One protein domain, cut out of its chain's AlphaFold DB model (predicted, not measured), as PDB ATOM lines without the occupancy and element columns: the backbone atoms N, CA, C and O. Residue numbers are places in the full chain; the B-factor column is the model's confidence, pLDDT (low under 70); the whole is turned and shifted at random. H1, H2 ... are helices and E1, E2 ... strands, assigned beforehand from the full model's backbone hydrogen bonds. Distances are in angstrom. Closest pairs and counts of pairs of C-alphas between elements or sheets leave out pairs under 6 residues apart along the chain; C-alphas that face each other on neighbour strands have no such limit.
ATOM      1  N   THR A 277     191.524 260.646 147.130       95.81
ATOM      2  CA  THR A 277     192.338 260.928 148.330       95.81
ATOM      3  C   THR A 277     191.730 261.956 149.288       95.81
ATOM      4  O   THR A 277     192.328 262.279 150.314       95.81
ATOM      5  N   SER A 278     190.535 262.479 148.999       96.50
ATOM      6  CA  SER A 278     189.834 263.434 149.867       96.50
ATOM      7  C   SER A 278     188.317 263.287 149.777       96.50
ATOM      8  O   SER A 278     187.795 262.758 148.800       96.50
ATOM      9  N   VAL A 279     187.587 263.813 150.767       95.81
ATOM     10  CA  VAL A 279     186.111 263.869 150.735       95.81
ATOM     11  C   VAL A 279     185.599 264.597 149.493       95.81
ATOM     12  O   VAL A 279     184.667 264.122 148.854       95.81
ATOM     13  N   ALA A 280     186.221 265.721 149.128       96.25
ATOM     14  CA  ALA A 280     185.835 266.474 147.939       96.25
ATOM     15  C   ALA A 280     186.037 265.646 146.660       96.25
ATOM     16  O   ALA A 280     185.151 265.606 145.809       96.25
ATOM     17  N   ALA A 281     187.165 264.933 146.560       96.56
ATOM     18  CA  ALA A 281     187.446 264.046 145.436       96.56
ATOM     19  C   ALA A 281     186.487 262.845 145.390       96.56
ATOM     20  O   ALA A 281     186.037 262.486 144.308       96.56
ATOM     21  N   MET A 282     186.119 262.260 146.536       96.81
ATOM     22  CA  MET A 282     185.119 261.185 146.593       96.81
ATOM     23  C   MET A 282     183.731 261.669 146.154       96.81
ATOM     24  O   MET A 282     183.099 261.012 145.334       96.81
ATOM     25  N   ASN A 283     183.268 262.822 146.653       96.88
ATOM     26  CA  ASN A 283     181.978 263.391 146.243       96.88
ATOM     27  C   ASN A 283     181.946 263.640 144.729       96.88
ATOM     28  O   ASN A 283     180.985 263.258 144.068       96.88
ATOM     29  N   LYS A 284     183.019 264.227 144.181       96.00
ATOM     30  CA  LYS A 284     183.148 264.473 142.743       96.00
ATOM     31  C   LYS A 284     183.185 263.174 141.937       96.00
ATOM     32  O   LYS A 284     182.506 263.075 140.924       96.00
ATOM     33  N   PHE A 285     183.932 262.172 142.396       96.75
ATOM     34  CA  PHE A 285     183.982 260.859 141.755       96.75
ATOM     35  C   PHE A 285     182.592 260.218 141.663       96.75
ATOM     36  O   PHE A 285     182.214 259.740 140.599       96.75
ATOM     37  N   ILE A 286     181.811 260.255 142.749       96.12
ATOM     38  CA  ILE A 286     180.456 259.685 142.796       96.12
ATOM     39  C   ILE A 286     179.552 260.296 141.727       96.12
ATOM     40  O   ILE A 286     178.860 259.561 141.024       96.12
ATOM     41  N   THR A 287     179.581 261.620 141.584       95.25
ATOM     42  CA  THR A 287     178.765 262.329 140.594       95.25
ATOM     43  C   THR A 287     179.297 262.150 139.174       95.25
ATOM     44  O   THR A 287     178.521 261.870 138.265       95.25
ATOM     45  N   ASP A 288     180.616 262.242 138.970       94.50
ATOM     46  CA  ASP A 288     181.246 262.144 137.644       94.50
ATOM     47  C   ASP A 288     181.062 260.753 137.030       94.50
ATOM     48  O   ASP A 288     180.829 260.623 135.831       94.50
ATOM     49  N   LYS A 289     181.157 259.708 137.858       93.56
ATOM     50  CA  LYS A 289     180.954 258.312 137.454       93.56
ATOM     51  C   LYS A 289     179.483 257.895 137.467       93.56
ATOM     52  O   LYS A 289     179.167 256.732 137.226       93.56
ATOM     53  N   GLY A 290     178.569 258.822 137.762       93.00
ATOM     54  CA  GLY A 290     177.132 258.559 137.802       93.00
ATOM     55  C   GLY A 290     176.740 257.478 138.813       93.00
ATOM     56  O   GLY A 290     175.795 256.729 138.569       93.00
ATOM     57  N   LEU A 291     177.472 257.348 139.922       93.69
ATOM     58  CA  LEU A 291     177.103 256.447 141.017       93.69
ATOM     59  C   LEU A 291     175.870 256.989 141.752       93.69
ATOM     60  O   LEU A 291     174.980 256.226 142.124       93.69
ATOM     61  N   ALA A 292     175.790 258.312 141.908       92.56
ATOM     62  CA  ALA A 292     174.606 259.008 142.389       92.56
ATOM     63  C   ALA A 292     174.538 260.449 141.883       92.56
ATOM     64  O   ALA A 292     175.565 261.054 141.581       92.56
ATOM     65  N   ASP A 293     173.330 261.009 141.867       90.62
ATOM     66  CA  ASP A 293     173.086 262.410 141.504       90.62
ATOM     67  C   ASP A 293     173.721 263.388 142.500       90.62
ATOM     68  O   ASP A 293     174.086 264.510 142.146       90.62
ATOM     69  N   SER A 294     173.844 262.974 143.762       91.94
ATOM     70  CA  SER A 294     174.420 263.790 144.821       91.94
ATOM     71  C   SER A 294     175.253 262.963 145.799       91.94
ATOM     72  O   SER A 294     175.033 261.768 146.010       91.94
ATOM     73  N   ALA A 295     176.251 263.609 146.394       94.25
ATOM     74  CA  ALA A 295     177.131 262.995 147.372       94.25
ATOM     75  C   ALA A 295     177.517 264.006 148.446       94.25
ATOM     76  O   ALA A 295     178.029 265.087 148.150       94.25
ATOM     77  N   ASP A 296     177.340 263.625 149.706       94.12
ATOM     78  CA  ASP A 296     177.934 264.328 150.831       94.12
ATOM     79  C   ASP A 296     178.556 263.296 151.763       94.12
ATOM     80  O   ASP A 296     177.874 262.653 152.563       94.12
ATOM     81  N   LEU A 297     179.877 263.168 151.667       93.38
ATOM     82  CA  LEU A 297     180.698 262.297 152.499       93.38
ATOM     83  C   LEU A 297     181.478 263.061 153.584       93.38
ATOM     84  O   LEU A 297     182.447 262.544 154.147       93.38
ATOM     85  N   LYS A 298     181.077 264.293 153.934       92.75
ATOM     86  CA  LYS A 298     181.728 265.070 155.001       92.75
ATOM     87  C   LYS A 298     181.805 264.272 156.308       92.75
ATOM     88  O   LYS A 298     180.819 263.689 156.756       92.75
ATOM     89  N   GLY A 299     182.973 264.258 156.945       88.44
ATOM     90  CA  GLY A 299     183.186 263.573 158.225       88.44
ATOM     91  C   GLY A 299     183.343 262.050 158.144       88.44
ATOM     92  O   GLY A 299     183.480 261.428 159.197       88.44
ATOM     93  N   LEU A 300     183.344 261.451 156.947       88.69
ATOM     94  CA  LEU A 300     183.724 260.049 156.767       88.69
ATOM     95  C   LEU A 300     185.248 259.890 156.719       88.69
ATOM     96  O   LEU A 300     185.983 260.798 156.323       88.69
ATOM     97  N   ASN A 301     185.721 258.707 157.112       88.56
ATOM     98  CA  ASN A 301     187.132 258.355 157.029       88.56
ATOM     99  C   ASN A 301     187.509 258.041 155.574       88.56
ATOM    100  O   ASN A 301     187.137 256.994 155.051       88.56
ATOM    101  N   VAL A 302     188.282 258.925 154.940       89.94
ATOM    102  CA  VAL A 302     188.706 258.781 153.538       89.94
ATOM    103  C   VAL A 302     189.432 257.456 153.294       89.94
ATOM    104  O   VAL A 302     189.072 256.735 152.373       89.94
ATOM    105  N   LYS A 303     190.393 257.087 154.152       88.00
ATOM    106  CA  LYS A 303     191.208 255.872 153.980       88.00
ATOM    107  C   LYS A 303     190.365 254.592 153.975       88.00
ATOM    108  O   LYS A 303     190.721 253.638 153.300       88.00
ATOM    109  N   ALA A 304     189.265 254.583 154.723       83.38
ATOM    110  CA  ALA A 304     188.385 253.425 154.854       83.38
ATOM    111  C   ALA A 304     187.126 253.487 153.970       83.38
ATOM    112  O   ALA A 304     186.385 252.512 153.927       83.38
ATOM    113  N   THR A 305     186.855 254.624 153.319       87.81
ATOM    114  CA  THR A 305     185.658 254.829 152.481       87.81
ATOM    115  C   THR A 305     186.009 254.887 150.999       87.81
ATOM    116  O   THR A 305     185.263 254.375 150.172       87.81
ATOM    117  N   ALA A 306     187.138 255.504 150.644       90.94
ATOM    118  CA  ALA A 306     187.530 255.675 149.251       90.94
ATOM    119  C   ALA A 306     187.719 254.342 148.505       90.94
ATOM    120  O   ALA A 306     187.210 254.251 147.390       90.94
ATOM    121  N   PRO A 307     188.356 253.296 149.079       91.19
ATOM    122  CA  PRO A 307     188.490 252.007 148.390       91.19
ATOM    123  C   PRO A 307     187.140 251.352 148.053       91.19
ATOM    124  O   PRO A 307     187.006 250.686 147.033       91.19
ATOM    125  N   GLN A 308     186.109 251.599 148.862       89.81
ATOM    126  CA  GLN A 308     184.779 250.995 148.740       89.81
ATOM    127  C   GLN A 308     183.992 251.570 147.558       89.81
ATOM    128  O   GLN A 308     183.040 250.946 147.093       89.81
ATOM    129  N   LEU A 309     184.414 252.716 147.011       93.88
ATOM    130  CA  LEU A 309     183.865 253.231 145.757       93.88
ATOM    131  C   LEU A 309     184.155 252.296 144.576       93.88
ATOM    132  O   LEU A 309     183.381 252.306 143.622       93.88
ATOM    133  N   LYS A 310     185.200 251.455 144.657       94.62
ATOM    134  CA  LYS A 310     185.460 250.404 143.666       94.62
ATOM    135  C   LYS A 310     184.300 249.417 143.589       94.62
ATOM    136  O   LYS A 310     183.800 249.183 142.502       94.62
ATOM    137  N   ALA A 311     183.848 248.899 144.732       93.00
ATOM    138  CA  ALA A 311     182.743 247.940 144.800       93.00
ATOM    139  C   ALA A 311     181.437 248.540 144.250       93.00
ATOM    140  O   ALA A 311     180.689 247.879 143.536       93.00
ATOM    141  N   ILE A 312     181.186 249.822 144.534       94.31
ATOM    142  CA  ILE A 312     180.024 250.540 143.995       94.31
ATOM    143  C   ILE A 312     180.119 250.692 142.469       94.31
ATOM    144  O   ILE A 312     179.145 250.433 141.761       94.31
ATOM    145  N   LEU A 313     181.282 251.118 141.967       95.00
ATOM    146  CA  LEU A 313     181.531 251.260 140.532       95.00
ATOM    147  C   LEU A 313     181.412 249.914 139.817       95.00
ATOM    148  O   LEU A 313     180.749 249.834 138.790       95.00
ATOM    149  N   GLU A 314     181.968 248.861 140.405       94.56
ATOM    150  CA  GLU A 314     181.914 247.505 139.882       94.56
ATOM    151  C   GLU A 314     180.478 247.027 139.674       94.56
ATOM    152  O   GLU A 314     180.114 246.651 138.561       94.56
ATOM    153  N   VAL A 315     179.630 247.096 140.706       92.69
ATOM    154  CA  VAL A 315     178.226 246.678 140.569       92.69
ATOM    155  C   VAL A 315     177.502 247.533 139.533       92.69
ATOM    156  O   VAL A 315     176.764 247.003 138.700       92.69
ATOM    157  N   LYS A 316     177.715 248.856 139.558       91.88
ATOM    158  CA  LYS A 316     177.085 249.768 138.601       91.88
ATOM    159  C   LYS A 316     177.430 249.384 137.166       91.88
ATOM    160  O   LYS A 316     176.533 249.343 136.326       91.88
ATOM    161  N   GLU A 317     178.702 249.153 136.874       92.25
ATOM    162  CA  GLU A 317     179.160 248.857 135.521       92.25
ATOM    163  C   GLU A 317     178.709 247.471 135.062       92.25
ATOM    164  O   GLU A 317     178.159 247.357 133.961       92.25
ATOM    165  N   ARG A 318     178.849 246.457 135.928       91.75
ATOM    166  CA  ARG A 318     178.463 245.065 135.653       91.75
ATOM    167  C   ARG A 318     176.965 244.902 135.425       91.75
ATOM    168  O   ARG A 318     176.575 244.212 134.493       91.75
ATOM    169  N   PHE A 319     176.121 245.588 136.193       90.00
ATOM    170  CA  PHE A 319     174.659 245.450 136.094       90.00
ATOM    171  C   PHE A 319     173.966 246.613 135.381       90.00
ATOM    172  O   PHE A 319     172.762 246.573 135.141       90.00
ATOM    173  N   GLY A 320     174.710 247.650 134.994       88.31
ATOM    174  CA  GLY A 320     174.157 248.782 134.259       88.31
ATOM    175  C   GLY A 320     173.224 249.676 135.058       88.31
ATOM    176  O   GLY A 320     172.295 250.238 134.477       88.31
ATOM    177  N   LEU A 321     173.460 249.798 136.361       87.38
ATOM    178  CA  LEU A 321     172.533 250.462 137.271       87.38
ATOM    179  C   LEU A 321     172.457 251.970 137.027       87.38
ATOM    180  O   LEU A 321     173.460 252.648 136.738       87.38
ATOM    181  N   LYS A 322     171.255 252.515 137.195       87.06
ATOM    182  CA  LYS A 322     171.014 253.958 137.188       87.06
ATOM    183  C   LYS A 322     171.671 254.605 138.415       87.06
ATOM    184  O   LYS A 322     171.845 253.952 139.443       87.06
ATOM    185  N   PRO A 323     172.050 255.894 138.334       89.19
ATOM    186  CA  PRO A 323     172.541 256.619 139.500       89.19
ATOM    187  C   PRO A 323     171.516 256.600 140.644       89.19
ATOM    188  O   PRO A 323     170.320 256.828 140.420       89.19
ATOM    189  N   LEU A 324     171.992 256.373 141.869       88.19
ATOM    190  CA  LEU A 324     171.200 256.573 143.083       88.19
ATOM    191  C   LEU A 324     170.852 258.060 143.264       88.19
ATOM    192  O   LEU A 324     171.492 258.943 142.694       88.19
ATOM    193  N   ALA A 325     169.866 258.369 144.104       86.62
ATOM    194  CA  ALA A 325     169.548 259.762 144.416       86.62
ATOM    195  C   ALA A 325     170.657 260.432 145.246       86.62
ATOM    196  O   ALA A 325     170.954 261.615 145.067       86.62
ATOM    197  N   GLY A 326     171.290 259.674 146.145       89.81
ATOM    198  CA  GLY A 326     172.343 260.194 147.007       89.81
ATOM    199  C   GLY A 326     173.194 259.114 147.667       89.81
ATOM    200  O   GLY A 326     172.715 258.010 147.934       89.81
ATOM    201  N   ILE A 327     174.450 259.450 147.972       92.25
ATOM    202  CA  ILE A 327     175.347 258.627 148.803       92.25
ATOM    203  C   ILE A 327     175.885 259.468 149.964       92.25
ATOM    204  O   ILE A 327     176.392 260.577 149.772       92.25
ATOM    205  N   GLY A 328     175.763 258.962 151.189       90.25
ATOM    206  CA  GLY A 328     176.247 259.623 152.407       90.25
ATOM    207  C   GLY A 328     175.306 259.444 153.599       90.25
ATOM    208  O   GLY A 328     174.303 258.751 153.477       90.25
ATOM    209  N   PRO A 329     175.596 260.036 154.770       88.56
ATOM    210  CA  PRO A 329     174.749 259.915 155.953       88.56
ATOM    211  C   PRO A 329     173.293 260.309 155.681       88.56
ATOM    212  O   PRO A 329     173.024 261.415 155.209       88.56
ATOM    213  N   ILE A 330     172.348 259.440 156.051       83.44
ATOM    214  CA  ILE A 330     170.923 259.610 155.729       83.44
ATOM    215  C   ILE A 330     170.345 260.931 156.234       83.44
ATOM    216  O   ILE A 330     169.527 261.539 155.555       83.44
ATOM    217  N   SER A 331     170.830 261.432 157.372       83.56
ATOM    218  CA  SER A 331     170.390 262.697 157.972       83.56
ATOM    219  C   SER A 331     170.594 263.921 157.071       83.56
ATOM    220  O   SER A 331     170.055 264.984 157.364       83.56
ATOM    221  N   ARG A 332     171.415 263.802 156.021       85.81
ATOM    222  CA  ARG A 332     171.674 264.859 155.031       85.81
ATOM    223  C   ARG A 332     170.612 264.924 153.947       85.81
ATOM    224  O   ARG A 332     170.340 265.997 153.429       85.81
ATOM    225  N   TYR A 333     170.025 263.777 153.638       80.94
ATOM    226  CA  TYR A 333     169.001 263.632 152.611       80.94
ATOM    227  C   TYR A 333     167.596 263.618 153.216       80.94
ATOM    228  O   TYR A 333     166.646 264.079 152.590       80.94
ATOM    229  N   LEU A 334     167.475 263.136 154.456       79.19
ATOM    230  CA  LEU A 334     166.257 263.119 155.256       79.19
ATOM    231  C   LEU A 334     166.530 263.713 156.648       79.19
ATOM    232  O   LEU A 334     166.928 262.995 157.576       79.19
ATOM    233  N   PRO A 335     166.343 265.035 156.818       77.44
ATOM    234  CA  PRO A 335     166.516 265.695 158.107       77.44
ATOM    235  C   PRO A 335     165.634 265.069 159.195       77.44
ATOM    236  O   PRO A 335     164.448 264.831 158.997       77.44
ATOM    237  N   GLY A 336     166.216 264.809 160.369       73.19
ATOM    238  CA  GLY A 336     165.524 264.175 161.501       73.19
ATOM    239  C   GLY A 336     165.625 262.646 161.538       73.19
ATOM    240  O   GLY A 336     165.449 262.057 162.607       73.19
ATOM    241  N   THR A 337     166.005 261.997 160.434       73.88
ATOM    242  CA  THR A 337     166.252 260.551 160.403       73.88
ATOM    243  C   THR A 337     167.586 260.217 161.070       73.88
ATOM    244  O   THR A 337     168.632 260.779 160.740       73.88
ATOM    245  N   ARG A 338     167.563 259.278 162.024       68.56
ATOM    246  CA  ARG A 338     168.762 258.756 162.693       68.56
ATOM    247  C   ARG A 338     169.060 257.349 162.198       68.56
ATOM    248  O   ARG A 338     168.175 256.501 162.178       68.56
ATOM    249  N   THR A 339     170.318 257.087 161.864       68.50
ATOM    250  CA  THR A 339     170.772 255.725 161.589       68.50
ATOM    251  C   THR A 339     170.794 254.889 162.873       68.50
ATOM    252  O   THR A 339     171.174 255.382 163.938       68.50
ATOM    253  N   GLY A 340     170.426 253.610 162.771       64.25
ATOM    254  CA  GLY A 340     170.535 252.654 163.872       64.25
ATOM    255  C   GLY A 340     171.964 252.532 164.421       64.25
ATOM    256  O   GLY A 340     172.953 252.652 163.691       64.25
ATOM    257  N   LYS A 341     172.085 252.253 165.728       59.50
ATOM    258  CA  LYS A 341     173.375 252.237 166.445       59.50
ATOM    259  C   LYS A 341     174.421 251.304 165.824       59.50
ATOM    260  O   LYS A 341     175.593 251.654 165.861       59.50
ATOM    261  N   ASN A 342     174.016 250.216 165.161       61.97
ATOM    262  CA  ASN A 342     174.929 249.185 164.639       61.97
ATOM    263  C   ASN A 342     174.968 249.066 163.105       61.97
ATOM    264  O   ASN A 342     175.696 248.229 162.597       61.97
ATOM    265  N   VAL A 343     174.255 249.923 162.370       62.72
ATOM    266  CA  VAL A 343     174.217 249.873 160.894       62.72
ATOM    267  C   VAL A 343     175.541 250.357 160.303       62.72
ATOM    268  O   VAL A 343     175.994 251.449 160.658       62.72
ATOM    269  N   GLU A 344     176.157 249.555 159.439       68.56
ATOM    270  CA  GLU A 344     177.402 249.901 158.748       68.56
ATOM    271  C   GLU A 344     177.128 250.696 157.469       68.56
ATOM    272  O   GLU A 344     177.592 251.826 157.359       68.56
ATOM    273  N   ALA A 345     176.298 250.171 156.574       75.06
ATOM    274  CA  ALA A 345     175.648 250.907 155.495       75.06
ATOM    275  C   ALA A 345     174.190 250.430 155.396       75.06
ATOM    276  O   ALA A 345     173.837 249.451 156.047       75.06
ATOM    277  N   SER A 346     173.342 251.171 154.686       75.81
ATOM    278  CA  SER A 346     171.964 250.749 154.399       75.81
ATOM    279  C   SER A 346     171.420 251.480 153.173       75.81
ATOM    280  O   SER A 346     171.582 252.699 153.080       75.81
ATOM    281  N   VAL A 347     170.718 250.816 152.263       78.06
ATOM    282  CA  VAL A 347     170.017 251.483 151.161       78.06
ATOM    283  C   VAL A 347     168.574 251.738 151.551       78.06
ATOM    284  O   VAL A 347     167.792 250.841 151.845       78.06
ATOM    285  N   TYR A 348     168.191 253.006 151.497       70.06
ATOM    286  CA  TYR A 348     166.806 253.408 151.645       70.06
ATOM    287  C   TYR A 348     166.160 253.452 150.262       70.06
ATOM    288  O   TYR A 348     166.383 254.391 149.500       70.06
ATOM    289  N   THR A 349     165.377 252.426 149.938       59.97
ATOM    290  CA  THR A 349     164.779 252.216 148.606       59.97
ATOM    291  C   THR A 349     163.422 252.906 148.426       59.97
ATOM    292  O   THR A 349     163.052 253.238 147.307       59.97
ATOM    293  N   ASN A 350     162.702 253.202 149.515       52.75
ATOM    294  CA  ASN A 350     161.365 253.815 149.494       52.75
ATOM    295  C   ASN A 350     161.374 255.264 150.017       52.75
ATOM    296  O   ASN A 350     160.611 255.610 150.920       52.75
ATOM    297  N   ILE A 351     162.246 256.122 149.481       55.72
ATOM    298  CA  ILE A 351     162.224 257.556 149.805       55.72
ATOM    299  C   ILE A 351     161.478 258.309 148.706       55.72
ATOM    300  O   ILE A 351     162.046 258.682 147.680       55.72
ATOM    301  N   THR A 352     160.194 258.562 148.947       47.47
ATOM    302  CA  THR A 352     159.380 259.486 148.156       47.47
ATOM    303  C   THR A 352     159.643 260.919 148.613       47.47
ATOM    304  O   THR A 352     158.885 261.501 149.386       47.47
ATOM    305  N   ASN A 353     160.740 261.507 148.137       53.03
ATOM    306  CA  ASN A 353     160.914 262.956 148.162       53.03
ATOM    307  C   ASN A 353     160.699 263.506 146.743       53.03
ATOM    308  O   ASN A 353     161.047 262.855 145.753       53.03
ATOM    309  N   ARG A 354     160.125 264.711 146.647       50.34
ATOM    310  CA  ARG A 354     159.850 265.442 145.400       50.34
ATOM    311  C   ARG A 354     161.101 265.584 144.519       50.34
ATOM    312  O   ARG A 354     160.966 265.674 143.306       50.34
ATOM    313  N   ASP A 355     162.281 265.517 145.138       52.41
ATOM    314  CA  ASP A 355     163.587 265.693 144.500       52.41
ATOM    315  C   ASP A 355     164.290 264.370 144.112       52.41
ATOM    316  O   ASP A 355     165.173 264.377 143.259       52.41
ATOM    317  N   THR A 356     163.925 263.219 144.702       54.53
ATOM    318  CA  THR A 356     164.666 261.944 144.524       54.53
ATOM    319  C   THR A 356     164.019 260.973 143.530       54.53
ATOM    320  O   THR A 356     164.714 260.132 142.955       54.53
ATOM    321  N   GLY A 357     162.711 261.095 143.269       55.81
ATOM    322  CA  GLY A 357     162.019 260.372 142.191       55.81
ATOM    323  C   GLY A 357     162.073 258.841 142.294       55.81
ATOM    324  O   GLY A 357     162.480 258.189 141.338       55.81
ATOM    325  N   ASN A 358     161.692 258.266 143.442       58.31
ATOM    326  CA  ASN A 358     161.741 256.822 143.759       58.31
ATOM    327  C   ASN A 358     163.136 256.163 143.694       58.31
ATOM    328  O   ASN A 358     163.240 254.951 143.860       58.31
ATOM    329  N   ARG A 359     164.219 256.924 143.487       70.00
ATOM    330  CA  ARG A 359     165.588 256.387 143.478       70.00
ATOM    331  C   ARG A 359     166.148 256.303 144.895       70.00
ATOM    332  O   ARG A 359     165.944 257.206 145.708       70.00
ATOM    333  N   GLY A 360     166.857 255.212 145.176       77.38
ATOM    334  CA  GLY A 360     167.364 254.911 146.513       77.38
ATOM    335  C   GLY A 360     168.475 255.854 146.984       77.38
ATOM    336  O   GLY A 360     169.144 256.504 146.178       77.38
ATOM    337  N   ILE A 361     168.690 255.905 148.300       83.88
ATOM    338  CA  ILE A 361     169.833 256.584 148.930       83.88
ATOM    339  C   ILE A 361     170.683 255.547 149.655       83.88
ATOM    340  O   ILE A 361     170.182 254.855 150.542       83.88
ATOM    341  N   LEU A 362     171.973 255.477 149.323       89.00
ATOM    342  CA  LEU A 362     172.933 254.667 150.070       89.00
ATOM    343  C   LEU A 362     173.401 255.456 151.296       89.00
ATOM    344  O   LEU A 362     174.235 256.366 151.207       89.00
ATOM    345  N   ASN A 363     172.853 255.101 152.452       87.44
ATOM    346  CA  ASN A 363     173.264 255.653 153.728       87.44
ATOM    347  C   ASN A 363     174.617 255.080 154.146       87.44
ATOM    348  O   ASN A 363     174.723 253.904 154.488       87.44
ATOM    349  N   VAL A 364     175.619 255.952 154.197       87.62
ATOM    350  CA  VAL A 364     176.952 255.647 154.728       87.62
ATOM    351  C   VAL A 364     177.192 256.544 155.949       87.62
ATOM    352  O   VAL A 364     177.560 257.712 155.794       87.62
TER     353      VAL A 364
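Overview. This is residues 277 to 364 of the 527 residues of the protein "Phage_Mu_F domain-containing protein" of Phycisphaerae bacterium (UniProt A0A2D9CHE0). There is little regular structure: helices H1 and H3 run loosely side by side, short H2 near one end, beside a small sheet of three short strands, with long loops, residues 329 to 345 and 349 to 360, reaching out beyond it. The 88 printed residues, 34 in named elements, run H1 H2 H3 E1 E2 E3, class mixed; the sheet, E1 E3 E2, is mixed. It is compact, radius of gyration of the C-alphas 12.4 A, spans 30 by 28 by 21 A.

Arrangement. H1, residues 279 to 288, is close but not clearly touching H3, residues 309 to 319; their closest C-alphas, Ile 286 and Leu 309, are 7.9 A apart. Every O i to N i+4 pair in both is within hydrogen-bond range. E3, residues 361 to 363, is parallel to E1, residues 326 to 328 (N 328 and O 362, 3.0 A), and forms an antiparallel hairpin with E2, residues 346 to 348 (N 363 and O 346, 2.8 A). H1 only grazes this sheet.

Along the chain. H1 begins at C-alpha 279 (186.111, 263.869, 150.735) and measures 14.1 A; H2 is residues 302 to 305; H3 measures 15.4 A. E3 ends at C-alpha 363 (173.264, 255.653, 153.728).

Size, cuts and confidence. The printed part has no cut. Links H1 to H2, E1 to E2 and E2 to E3 are long. Residues 338 to 344 and 349 to 358 have pLDDT under 70.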